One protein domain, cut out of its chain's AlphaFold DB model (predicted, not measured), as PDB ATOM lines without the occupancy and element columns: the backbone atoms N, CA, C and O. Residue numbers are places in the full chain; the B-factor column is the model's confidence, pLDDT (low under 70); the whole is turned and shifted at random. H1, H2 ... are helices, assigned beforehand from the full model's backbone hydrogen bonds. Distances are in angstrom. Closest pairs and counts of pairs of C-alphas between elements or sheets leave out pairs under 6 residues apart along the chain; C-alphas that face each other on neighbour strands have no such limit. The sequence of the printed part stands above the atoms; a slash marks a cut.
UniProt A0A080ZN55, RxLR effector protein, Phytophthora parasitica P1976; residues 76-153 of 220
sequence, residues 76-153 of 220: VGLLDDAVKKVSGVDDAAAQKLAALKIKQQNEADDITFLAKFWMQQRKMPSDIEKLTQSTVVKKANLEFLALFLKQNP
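What this domain is: This is residues 76 to 153 of the 220 residues of the protein "RxLR effector protein" of Phytophthora parasitica P1976 (UniProt A0A080ZN55). H3 and H5 cross closely at a steep angle and form the core, with the short H4 packed on H5. H1 and H2, side by side and running opposite ways, make a looser pair near H3. The 78 printed residues have five named helices, H1 to H5 in chain order, and no named strand: all helix. The whole is compact, radius of gyration of the C-alphas 11.9 A, spanning 37 by 25 by 20 A.

Where its parts are: H1, residues 77 to 86, begins at C-alpha 77 (-19.400, -28.394, 9.171). H2 is residues 91 to 100, H3 107 to 120 and 20.1 A long, H4 125 to 128. H5, residues 135 to 151, 24.7 A long, ends at C-alpha 151 (-0.315, -47.067, 25.117).

How they stand to each other: H1 and H2 are close but not clearly touching, C-alphas of Asp 80 and Leu 97 closest at 8.0 A. H3 and H5 touch, C-alphas of Ala 115 and Phe 144 closest at 4.4 A, at a steep tilt of 45 degrees, the same way. H5 touches H4 with residues 141 to 148 alone, C-alphas of Pro 125 and Leu 145 closest at 6.0 A. Every O i to N i+4 pair is within hydrogen-bond range in H1, H2, H3 and H5; H4 is too short for one.

The domain as a whole: The C-alphas farthest apart, of Ile 102 and Pro 153, are 37.3 A apart. The printed part has no cut and no long link. pLDDT is under 70 at residues 76 to 105 and 131 to 133.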
ATOM      1  N   VAL A  76     -22.616 -29.242  11.751       43.91
ATOM      2  CA  VAL A  76     -22.101 -30.436  11.055       43.91
ATOM      3  C   VAL A  76     -20.848 -30.126  10.208       43.91
ATOM      4  O   VAL A  76     -20.039 -31.007   9.932       43.91
ATOM      5  N   GLY A  77     -20.613 -28.854   9.860       46.91
ATOM      6  CA  GLY A  77     -19.400 -28.394   9.171       46.91
ATOM      7  C   GLY A  77     -18.123 -28.319  10.026       46.91
ATOM      8  O   GLY A  77     -17.031 -28.325   9.465       46.91
ATOM      9  N   LEU A  78     -18.210 -28.272  11.364       47.81
ATOM     10  CA  LEU A  78     -17.022 -28.144  12.231       47.81
ATOM     11  C   LEU A  78     -16.195 -29.433  12.301       47.81
ATOM     12  O   LEU A  78     -14.969 -29.372  12.385       47.81
ATOM     13  N   LEU A  79     -16.858 -30.590  12.248       51.09
ATOM     14  CA  LEU A  79     -16.205 -31.899  12.185       51.09
ATOM     15  C   LEU A  79     -15.516 -32.099  10.829       51.09
ATOM     16  O   LEU A  79     -14.402 -32.613  10.772       51.09
ATOM     17  N   ASP A  80     -16.148 -31.627   9.753       51.38
ATOM     18  CA  ASP A  80     -15.610 -31.715   8.394       51.38
ATOM     19  C   ASP A  80     -14.303 -30.924   8.251       51.38
ATOM     20  O   ASP A  80     -13.316 -31.448   7.746       51.38
ATOM     21  N   ASP A  81     -14.252 -29.696   8.777       54.69
ATOM     22  CA  ASP A  81     -13.059 -28.844   8.704       54.69
ATOM     23  C   ASP A  81     -11.921 -29.350   9.613       54.69
ATOM     24  O   ASP A  81     -10.758 -29.361   9.207       54.69
ATOM     25  N   ALA A  82     -12.245 -29.855  10.813       53.38
ATOM     26  CA  ALA A  82     -11.267 -30.470  11.713       53.38
ATOM     27  C   ALA A  82     -10.599 -31.687  11.066       53.38
ATOM     28  O   ALA A  82      -9.381 -31.828  11.096       53.38
ATOM     29  N   VAL A  83     -11.397 -32.568  10.463       54.50
ATOM     30  CA  VAL A  83     -10.895 -33.816   9.891       54.50
ATOM     31  C   VAL A  83     -10.202 -33.567   8.550       54.50
ATOM     32  O   VAL A  83      -9.111 -34.088   8.319       54.50
ATOM     33  N   LYS A  84     -10.733 -32.687   7.698       59.25
ATOM     34  CA  LYS A  84     -10.106 -32.327   6.417       59.25
ATOM     35  C   LYS A  84      -8.758 -31.618   6.589       59.25
ATOM     36  O   LYS A  84      -7.864 -31.814   5.774       59.25
ATOM     37  N   LYS A  85      -8.570 -30.847   7.668       57.41
ATOM     38  CA  LYS A  85      -7.267 -30.241   8.012       57.41
ATOM     39  C   LYS A  85      -6.254 -31.247   8.568       57.41
ATOM     40  O   LYS A  85      -5.052 -31.025   8.445       57.41
ATOM     41  N   VAL A  86      -6.714 -32.339   9.183       53.19
ATOM     42  CA  VAL A  86      -5.855 -33.359   9.825       53.19
ATOM     43  C   VAL A  86      -5.407 -34.446   8.875       53.19
ATOM     44  O   VAL A  86      -4.300 -34.985   8.997       53.19
ATOM     45  N   SER A  87      -6.297 -34.822   7.975       47.62
ATOM     46  CA  SER A  87      -6.102 -35.961   7.105       47.62
ATOM     47  C   SER A  87      -6.036 -35.475   5.668       47.62
ATOM     48  O   SER A  87      -6.988 -34.904   5.149       47.62
ATOM     49  N   GLY A  88      -4.913 -35.741   5.001       52.09
ATOM     50  CA  GLY A  88      -4.967 -36.018   3.569       52.09
ATOM     51  C   GLY A  88      -5.765 -37.310   3.421       52.09
ATOM     52  O   GLY A  88      -5.191 -38.389   3.478       52.09
ATOM     53  N   VAL A  89      -7.092 -37.194   3.455       54.12
ATOM     54  CA  VAL A  89      -8.022 -38.320   3.594       54.12
ATOM     55  C   VAL A  89      -8.044 -39.131   2.298       54.12
ATOM     56  O   VAL A  89      -8.343 -38.571   1.249       54.12
ATOM     57  N   ASP A  90      -7.827 -40.447   2.389       55.66
ATOM     58  CA  ASP A  90      -8.235 -41.403   1.351       55.66
ATOM     59  C   ASP A  90      -9.772 -41.510   1.306       55.66
ATOM     60  O   ASP A  90     -10.419 -41.582   2.358       55.66
ATOM     61  N   ASP A  91     -10.363 -41.583   0.107       54.00
ATOM     62  CA  ASP A  91     -11.818 -41.520  -0.157       54.00
ATOM     63  C   ASP A  91     -12.695 -42.398   0.765       54.00
ATOM     64  O   ASP A  91     -13.817 -42.029   1.114       54.00
ATOM     65  N   ALA A  92     -12.181 -43.536   1.241       52.75
ATOM     66  CA  ALA A  92     -12.897 -44.436   2.147       52.75
ATOM     67  C   ALA A  92     -13.142 -43.844   3.552       52.75
ATOM     68  O   ALA A  92     -14.177 -44.105   4.174       52.75
ATOM     69  N   ALA A  93     -12.210 -43.044   4.078       56.25
ATOM     70  CA  ALA A  93     -12.395 -42.360   5.357       56.25
ATOM     71  C   ALA A  93     -13.331 -41.152   5.203       56.25
ATOM     72  O   ALA A  93     -14.166 -40.927   6.078       56.25
ATOM     73  N   ALA A  94     -13.293 -40.461   4.058       57.03
ATOM     74  CA  ALA A  94     -14.252 -39.408   3.718       57.03
ATOM     75  C   ALA A  94     -15.684 -39.961   3.618       57.03
ATOM     76  O   ALA A  94     -16.611 -39.363   4.160       57.03
ATOM     77  N   GLN A  95     -15.863 -41.143   3.018       54.31
ATOM     78  CA  GLN A  95     -17.161 -41.819   2.952       54.31
ATOM     79  C   GLN A  95     -17.676 -42.268   4.324       54.31
ATOM     80  O   GLN A  95     -18.860 -42.107   4.603       54.31
ATOM     81  N   LYS A  96     -16.815 -42.781   5.216       56.03
ATOM     82  CA  LYS A  96     -17.233 -43.122   6.590       56.03
ATOM     83  C   LYS A  96     -17.634 -41.887   7.397       56.03
ATOM     84  O   LYS A  96     -18.637 -41.934   8.099       56.03
ATOM     85  N   LEU A  97     -16.909 -40.778   7.247       54.97
ATOM     86  CA  LEU A  97     -17.263 -39.487   7.848       54.97
ATOM     87  C   LEU A  97     -18.575 -38.934   7.281       54.97
ATOM     88  O   LEU A  97     -19.385 -38.396   8.027       54.97
ATOM     89  N   ALA A  98     -18.816 -39.090   5.978       53.78
ATOM     90  CA  ALA A  98     -20.078 -38.711   5.349       53.78
ATOM     91  C   ALA A  98     -21.247 -39.615   5.779       53.78
ATOM     92  O   ALA A  98     -22.356 -39.127   5.959       53.78
ATOM     93  N   ALA A  99     -21.007 -40.908   6.014       48.81
ATOM     94  CA  ALA A  99     -22.007 -41.832   6.547       48.81
ATOM     95  C   ALA A  99     -22.363 -41.537   8.019       48.81
ATOM     96  O   ALA A  99     -23.524 -41.687   8.396       48.81
ATOM     97  N   LEU A 100     -21.399 -41.054   8.817       48.47
ATOM     98  CA  LEU A 100     -21.625 -40.506  10.166       48.47
ATOM     99  C   LEU A 100     -22.519 -39.251  10.136       48.47
ATOM    100  O   LEU A 100     -23.328 -39.070  11.033       48.47
ATOM    101  N   LYS A 101     -22.469 -38.427   9.075       48.78
ATOM    102  CA  LYS A 101     -23.355 -37.249   8.913       48.78
ATOM    103  C   LYS A 101     -24.840 -37.604   8.707       48.78
ATOM    104  O   LYS A 101     -25.682 -36.730   8.879       48.78
ATOM    105  N   ILE A 102     -25.169 -38.839   8.302       46.50
ATOM    106  CA  ILE A 102     -26.540 -39.253   7.921       46.50
ATOM    107  C   ILE A 102     -27.306 -39.884   9.093       46.50
ATOM    108  O   ILE A 102     -28.536 -39.911   9.094       46.50
ATOM    109  N   LYS A 103     -26.609 -40.364  10.124       45.59
ATOM    110  CA  LYS A 103     -27.236 -40.841  11.358       45.59
ATOM    111  C   LYS A 103     -26.960 -39.785  12.416       45.59
ATOM    112  O   LYS A 103     -25.804 -39.464  12.635       45.59
ATOM    113  N   GLN A 104     -27.989 -39.244  13.069       49.19
ATOM    114  CA  GLN A 104     -27.811 -38.524  14.334       49.19
ATOM    115  C   GLN A 104     -27.177 -39.498  15.338       49.19
ATOM    116  O   GLN A 104     -27.877 -40.210  16.055       49.19
ATOM    117  N   GLN A 105     -25.856 -39.632  15.307       55.34
ATOM    118  CA  GLN A 105     -25.118 -40.427  16.269       55.34
ATOM    119  C   GLN A 105     -24.918 -39.582  17.519       55.34
ATOM    120  O   GLN A 105     -24.832 -38.354  17.474       55.34
ATOM    121  N   ASN A 106     -24.965 -40.260  18.657       74.44
ATOM    122  CA  ASN A 106     -24.817 -39.647  19.962       74.44
ATOM    123  C   ASN A 106     -23.449 -38.939  20.037       74.44
ATOM    124  O   ASN A 106     -22.465 -39.474  19.530       74.44
ATOM    125  N   GLU A 107     -23.357 -37.779  20.699       76.94
ATOM    126  CA  GLU A 107     -22.101 -37.017  20.857       76.94
ATOM    127  C   GLU A 107     -20.953 -37.915  21.359       76.94
ATOM    128  O   GLU A 107     -19.809 -37.790  20.929       76.94
ATOM    129  N   ALA A 108     -21.272 -38.872  22.236       80.75
ATOM    130  CA  ALA A 108     -20.322 -39.850  22.759       80.75
ATOM    131  C   ALA A 108     -19.717 -40.770  21.678       80.75
ATOM    132  O   ALA A 108     -18.527 -41.101  21.739       80.75
ATOM    133  N   ASP A 109     -20.508 -41.167  20.679       82.44
ATOM    134  CA  ASP A 109     -20.046 -42.023  19.586       82.44
ATOM    135  C   ASP A 109     -19.077 -41.259  18.677       82.44
ATOM    136  O   ASP A 109     -18.036 -41.801  18.296       82.44
ATOM    137  N   ASP A 110     -19.366 -39.984  18.403       82.12
ATOM    138  CA  ASP A 110     -18.505 -39.100  17.611       82.12
ATOM    139  C   ASP A 110     -17.164 -38.837  18.305       82.12
ATOM    140  O   ASP A 110     -16.104 -38.911  17.673       82.12
ATOM    141  N   ILE A 111     -17.190 -38.578  19.618       86.56
ATOM    142  CA  ILE A 111     -15.988 -38.404  20.449       86.56
ATOM    143  C   ILE A 111     -15.111 -39.659  20.364       86.56
ATOM    144  O   ILE A 111     -13.925 -39.575  20.021       86.56
ATOM    145  N   THR A 112     -15.714 -40.827  20.605       88.94
ATOM    146  CA  THR A 112     -15.009 -42.115  20.593       88.94
ATOM    147  C   THR A 112     -14.446 -42.426  19.204       88.94
ATOM    148  O   THR A 112     -13.326 -42.937  19.071       88.94
ATOM    149  N   PHE A 113     -15.214 -42.137  18.151       89.06
ATOM    150  CA  PHE A 113     -14.800 -42.334  16.767       89.06
ATOM    151  C   PHE A 113     -13.583 -41.471  16.427       89.06
ATOM    152  O   PHE A 113     -12.580 -42.012  15.957       89.06
ATOM    153  N   LEU A 114     -13.631 -40.163  16.702       87.56
ATOM    154  CA  LEU A 114     -12.527 -39.241  16.422       87.56
ATOM    155  C   LEU A 114     -11.250 -39.638  17.165       87.56
ATOM    156  O   LEU A 114     -10.176 -39.687  16.559       87.56
ATOM    157  N   ALA A 115     -11.365 -39.990  18.447       88.88
ATOM    158  CA  ALA A 115     -10.223 -40.422  19.242       88.88
ATOM    159  C   ALA A 115      -9.550 -41.670  18.643       88.88
ATOM    160  O   ALA A 115      -8.327 -41.709  18.471       88.88
ATOM    161  N   LYS A 116     -10.339 -42.680  18.251       90.38
ATOM    162  CA  LYS A 116      -9.827 -43.892  17.585       90.38
ATOM    163  C   LYS A 116      -9.272 -43.599  16.192       90.38
ATOM    164  O   LYS A 116      -8.249 -44.171  15.816       90.38
ATOM    165  N   PHE A 117      -9.909 -42.703  15.445       87.62
ATOM    166  CA  PHE A 117      -9.457 -42.292  14.123       87.62
ATOM    167  C   PHE A 117      -8.068 -41.645  14.189       87.62
ATOM    168  O   PHE A 117      -7.167 -42.067  13.468       87.62
ATOM    169  N   TRP A 118      -7.832 -40.695  15.101       88.94
ATOM    170  CA  TRP A 118      -6.508 -40.075  15.250       88.94
ATOM    171  C   TRP A 118      -5.434 -41.050  15.741       88.94
ATOM    172  O   TRP A 118      -4.292 -40.965  15.282       88.94
ATOM    173  N   MET A 119      -5.797 -42.017  16.595       89.50
ATOM    174  CA  MET A 119      -4.900 -43.121  16.964       89.50
ATOM    175  C   MET A 119      -4.489 -43.944  15.741       89.50
ATOM    176  O   MET A 119      -3.304 -44.221  15.554       89.50
ATOM    177  N   GLN A 120      -5.444 -44.304  14.881       88.81
ATOM    178  CA  GLN A 120      -5.172 -45.062  13.658       88.81
ATOM    179  C   GLN A 120      -4.283 -44.277  12.686       88.81
ATOM    180  O   GLN A 120      -3.374 -44.842  12.081       88.81
ATOM    181  N   GLN A 121      -4.501 -42.966  12.592       83.88
ATOM    182  CA  GLN A 121      -3.698 -42.043  11.787       83.88
ATOM    183  C   GLN A 121      -2.325 -41.718  12.410       83.88
ATOM    184  O   GLN A 121      -1.599 -40.885  11.869       83.88
ATOM    185  N   ARG A 122      -1.967 -42.342  13.547       86.38
ATOM    186  CA  ARG A 122      -0.711 -42.128  14.290       86.38
ATOM    187  C   ARG A 122      -0.394 -40.648  14.530       86.38
ATOM    188  O   ARG A 122       0.758 -40.228  14.437       86.38
ATOM    189  N   LYS A 123      -1.422 -39.847  14.809       86.06
ATOM    190  CA  LYS A 123      -1.250 -38.420  15.102       86.06
ATOM    191  C   LYS A 123      -0.636 -38.223  16.485       86.06
ATOM    192  O   LYS A 123      -0.718 -39.104  17.338       86.06
ATOM    193  N   MET A 124      -0.039 -37.055  16.709       85.38
ATOM    194  CA  MET A 124       0.424 -36.650  18.035       85.38
ATOM    195  C   MET A 124      -0.638 -35.778  18.722       85.38
ATOM    196  O   MET A 124      -1.236 -34.929  18.055       85.38
ATOM    197  N   PRO A 125      -0.855 -35.905  20.049       85.50
ATOM    198  CA  PRO A 125      -1.776 -35.031  20.794       85.50
ATOM    199  C   PRO A 125      -1.499 -33.538  20.596       85.50
ATOM    200  O   PRO A 125      -2.425 -32.745  20.443       85.50
ATOM    201  N   SER A 126      -0.223 -33.162  20.488       83.81
ATOM    202  CA  SER A 126       0.208 -31.788  20.214       83.81
ATOM    203  C   SER A 126      -0.269 -31.230  18.873       83.81
ATOM    204  O   SER A 126      -0.394 -30.012  18.735       83.81
ATOM    205  N   ASP A 127      -0.492 -32.093  17.880       82.31
ATOM    206  CA  ASP A 127      -1.006 -31.673  16.580       82.31
ATOM    207  C   ASP A 127      -2.506 -31.421  16.695       82.31
ATOM    208  O   ASP A 127      -2.965 -30.348  16.310       82.31
ATOM    209  N   ILE A 128      -3.235 -32.359  17.321       83.25
ATOM    210  CA  ILE A 128      -4.692 -32.311  17.548       83.25
ATOM    211  C   ILE A 128      -5.115 -31.100  18.386       83.25
ATOM    212  O   ILE A 128      -6.107 -30.449  18.056       83.25
ATOM    213  N   GLU A 129      -4.331 -30.726  19.400       78.69
ATOM    214  CA  GLU A 129      -4.573 -29.528  20.220       78.69
ATOM    215  C   GLU A 129      -4.737 -28.237  19.400       78.69
ATOM    216  O   GLU A 129      -5.436 -27.322  19.832       78.69
ATOM    217  N   LYS A 130      -4.110 -28.147  18.221       76.69
ATOM    218  CA  LYS A 130      -4.131 -26.936  17.386       76.69
ATOM    219  C   LYS A 130      -5.356 -26.843  16.482       76.69
ATOM    220  O   LYS A 130      -5.588 -25.791  15.890       76.69
ATOM    221  N   LEU A 131      -6.099 -27.935  16.304       66.44
ATOM    222  CA  LEU A 131      -6.968 -28.074  15.141       66.44
ATOM    223  C   LEU A 131      -8.326 -27.409  15.274       66.44
ATOM    224  O   LEU A 131      -8.765 -26.841  14.282       66.44
ATOM    225  N   THR A 132      -8.985 -27.400  16.438       61.94
ATOM    226  CA  THR A 132     -10.247 -26.643  16.571       61.94
ATOM    227  C   THR A 132     -10.633 -26.293  18.014       61.94
ATOM    228  O   THR A 132     -10.168 -26.899  18.973       61.94
ATOM    229  N   GLN A 133     -11.561 -25.336  18.137       65.75
ATOM    230  CA  GLN A 133     -12.191 -24.886  19.385       65.75
ATOM    231  C   GLN A 133     -13.549 -25.557  19.683       65.75
ATOM    232  O   GLN A 133     -14.182 -25.209  20.677       65.75
ATOM    233  N   SER A 134     -14.030 -26.481  18.840       76.06
ATOM    234  CA  SER A 134     -15.346 -27.108  19.043       76.06
ATOM    235  C   SER A 134     -15.357 -27.974  20.304       76.06
ATOM    236  O   SER A 134     -14.424 -28.742  20.536       76.06
ATOM    237  N   THR A 135     -16.434 -27.899  21.092       80.88
ATOM    238  CA  THR A 135     -16.603 -28.670  22.334       80.88
ATOM    239  C   THR A 135     -16.432 -30.175  22.111       80.88
ATOM    240  O   THR A 135     -15.724 -30.826  22.877       80.88
ATOM    241  N   VAL A 136     -17.006 -30.719  21.030       82.19
ATOM    242  CA  VAL A 136     -16.914 -32.151  20.693       82.19
ATOM    243  C   VAL A 136     -15.472 -32.554  20.391       82.19
ATOM    244  O   VAL A 136     -14.976 -33.553  20.903       82.19
ATOM    245  N   VAL A 137     -14.752 -31.732  19.623       82.75
ATOM    246  CA  VAL A 137     -13.356 -32.002  19.253       82.75
ATOM    247  C   VAL A 137     -12.432 -31.877  20.466       82.75
ATOM    248  O   VAL A 137     -11.517 -32.683  20.615       82.75
ATOM    249  N   LYS A 138     -12.691 -30.927  21.379       84.25
ATOM    250  CA  LYS A 138     -11.960 -30.822  22.652       84.25
ATOM    251  C   LYS A 138     -12.138 -32.080  23.503       84.25
ATOM    252  O   LYS A 138     -11.146 -32.628  23.979       84.25
ATOM    253  N   LYS A 139     -13.375 -32.570  23.651       87.19
ATOM    254  CA  LYS A 139     -13.658 -33.824  24.368       87.19
ATOM    255  C   LYS A 139     -12.987 -35.025  23.694       87.19
ATOM    256  O   LYS A 139     -12.311 -35.796  24.369       87.19
ATOM    257  N   ALA A 140     -13.078 -35.130  22.368       89.19
ATOM    258  CA  ALA A 140     -12.406 -36.177  21.600       89.19
ATOM    259  C   ALA A 140     -10.884 -36.139  21.780       89.19
ATOM    260  O   ALA A 140     -10.248 -37.183  21.894       89.19
ATOM    261  N   ASN A 141     -10.284 -34.946  21.841       90.00
ATOM    262  CA  ASN A 141      -8.847 -34.801  22.060       90.00
ATOM    263  C   ASN A 141      -8.431 -35.274  23.462       90.00
ATOM    264  O   ASN A 141      -7.382 -35.890  23.619       90.00
ATOM    265  N   LEU A 142      -9.262 -35.043  24.482       91.56
ATOM    266  CA  LEU A 142      -9.010 -35.561  25.831       91.56
ATOM    267  C   LEU A 142      -9.073 -37.095  25.873       91.56
ATOM    268  O   LEU A 142      -8.202 -37.722  26.480       91.56
ATOM    269  N   GLU A 143     -10.050 -37.708  25.202       92.69
ATOM    270  CA  GLU A 143     -10.107 -39.170  25.073       92.69
ATOM    271  C   GLU A 143      -8.914 -39.723  24.294       92.69
ATOM    272  O   GLU A 143      -8.285 -40.698  24.711       92.69
ATOM    273  N   PHE A 144      -8.562 -39.070  23.189       93.25
ATOM    274  CA  PHE A 144      -7.394 -39.404  22.390       93.25
ATOM    275  C   PHE A 144      -6.110 -39.365  23.221       93.25
ATOM    276  O   PHE A 144      -5.349 -40.332  23.219       93.25
ATOM    277  N   LEU A 145      -5.900 -38.291  23.988       93.62
ATOM    278  CA  LEU A 145      -4.769 -38.153  24.900       93.62
ATOM    279  C   LEU A 145      -4.734 -39.298  25.918       93.62
ATOM    280  O   LEU A 145      -3.678 -39.892  26.143       93.62
ATOM    281  N   ALA A 146      -5.881 -39.643  26.509       94.25
ATOM    282  CA  ALA A 146      -5.971 -40.737  27.467       94.25
ATOM    283  C   ALA A 146      -5.575 -42.085  26.838       94.25
ATOM    284  O   ALA A 146      -4.797 -42.839  27.427       94.25
ATOM    285  N   LEU A 147      -6.072 -42.385  25.633       93.81
ATOM    286  CA  LEU A 147      -5.725 -43.601  24.890       93.81
ATOM    287  C   LEU A 147      -4.241 -43.630  24.505       93.81
ATOM    288  O   LEU A 147      -3.565 -44.640  24.721       93.81
ATOM    289  N   PHE A 148      -3.724 -42.515  23.994       93.81
ATOM    290  CA  PHE A 148      -2.332 -42.366  23.587       93.81
ATOM    291  C   PHE A 148      -1.374 -42.604  24.759       93.81
ATOM    292  O   PHE A 148      -0.429 -43.387  24.644       93.81
ATOM    293  N   LEU A 149      -1.634 -41.982  25.911       93.88
ATOM    294  CA  LEU A 149      -0.792 -42.105  27.101       93.88
ATOM    295  C   LEU A 149      -0.888 -43.485  27.764       93.88
ATOM    296  O   LEU A 149       0.114 -43.970  28.290       93.88
ATOM    297  N   LYS A 150      -2.049 -44.153  27.694       93.19
ATOM    298  CA  LYS A 150      -2.188 -45.557  28.119       93.19
ATOM    299  C   LYS A 150      -1.296 -46.492  27.300       93.19
ATOM    300  O   LYS A 150      -0.666 -47.376  27.873       93.19
ATOM    301  N   GLN A 151      -1.210 -46.287  25.983       92.56
ATOM    302  CA  GLN A 151      -0.315 -47.067  25.117       92.56
ATOM    303  C   GLN A 151       1.160 -46.667  25.269       92.56
ATOM    304  O   GLN A 151       2.049 -47.489  25.055       92.56
ATOM    305  N   ASN A 152       1.431 -45.426  25.683       91.50
ATOM    306  CA  ASN A 152       2.774 -44.861  25.805       91.50
ATOM    307  C   ASN A 152       3.085 -44.426  27.250       91.50
ATOM    308  O   ASN A 152       3.329 -43.242  27.502       91.50
ATOM    309  N   PRO A 153       3.163 -45.352  28.228       90.75
ATOM    310  CA  PRO A 153       3.275 -44.999  29.646       90.75
ATOM    311  C   PRO A 153       4.559 -44.234  29.997       90.75
ATOM    312  O   PRO A 153       4.596 -43.515  30.996       90.75
TER     313      PRO A 153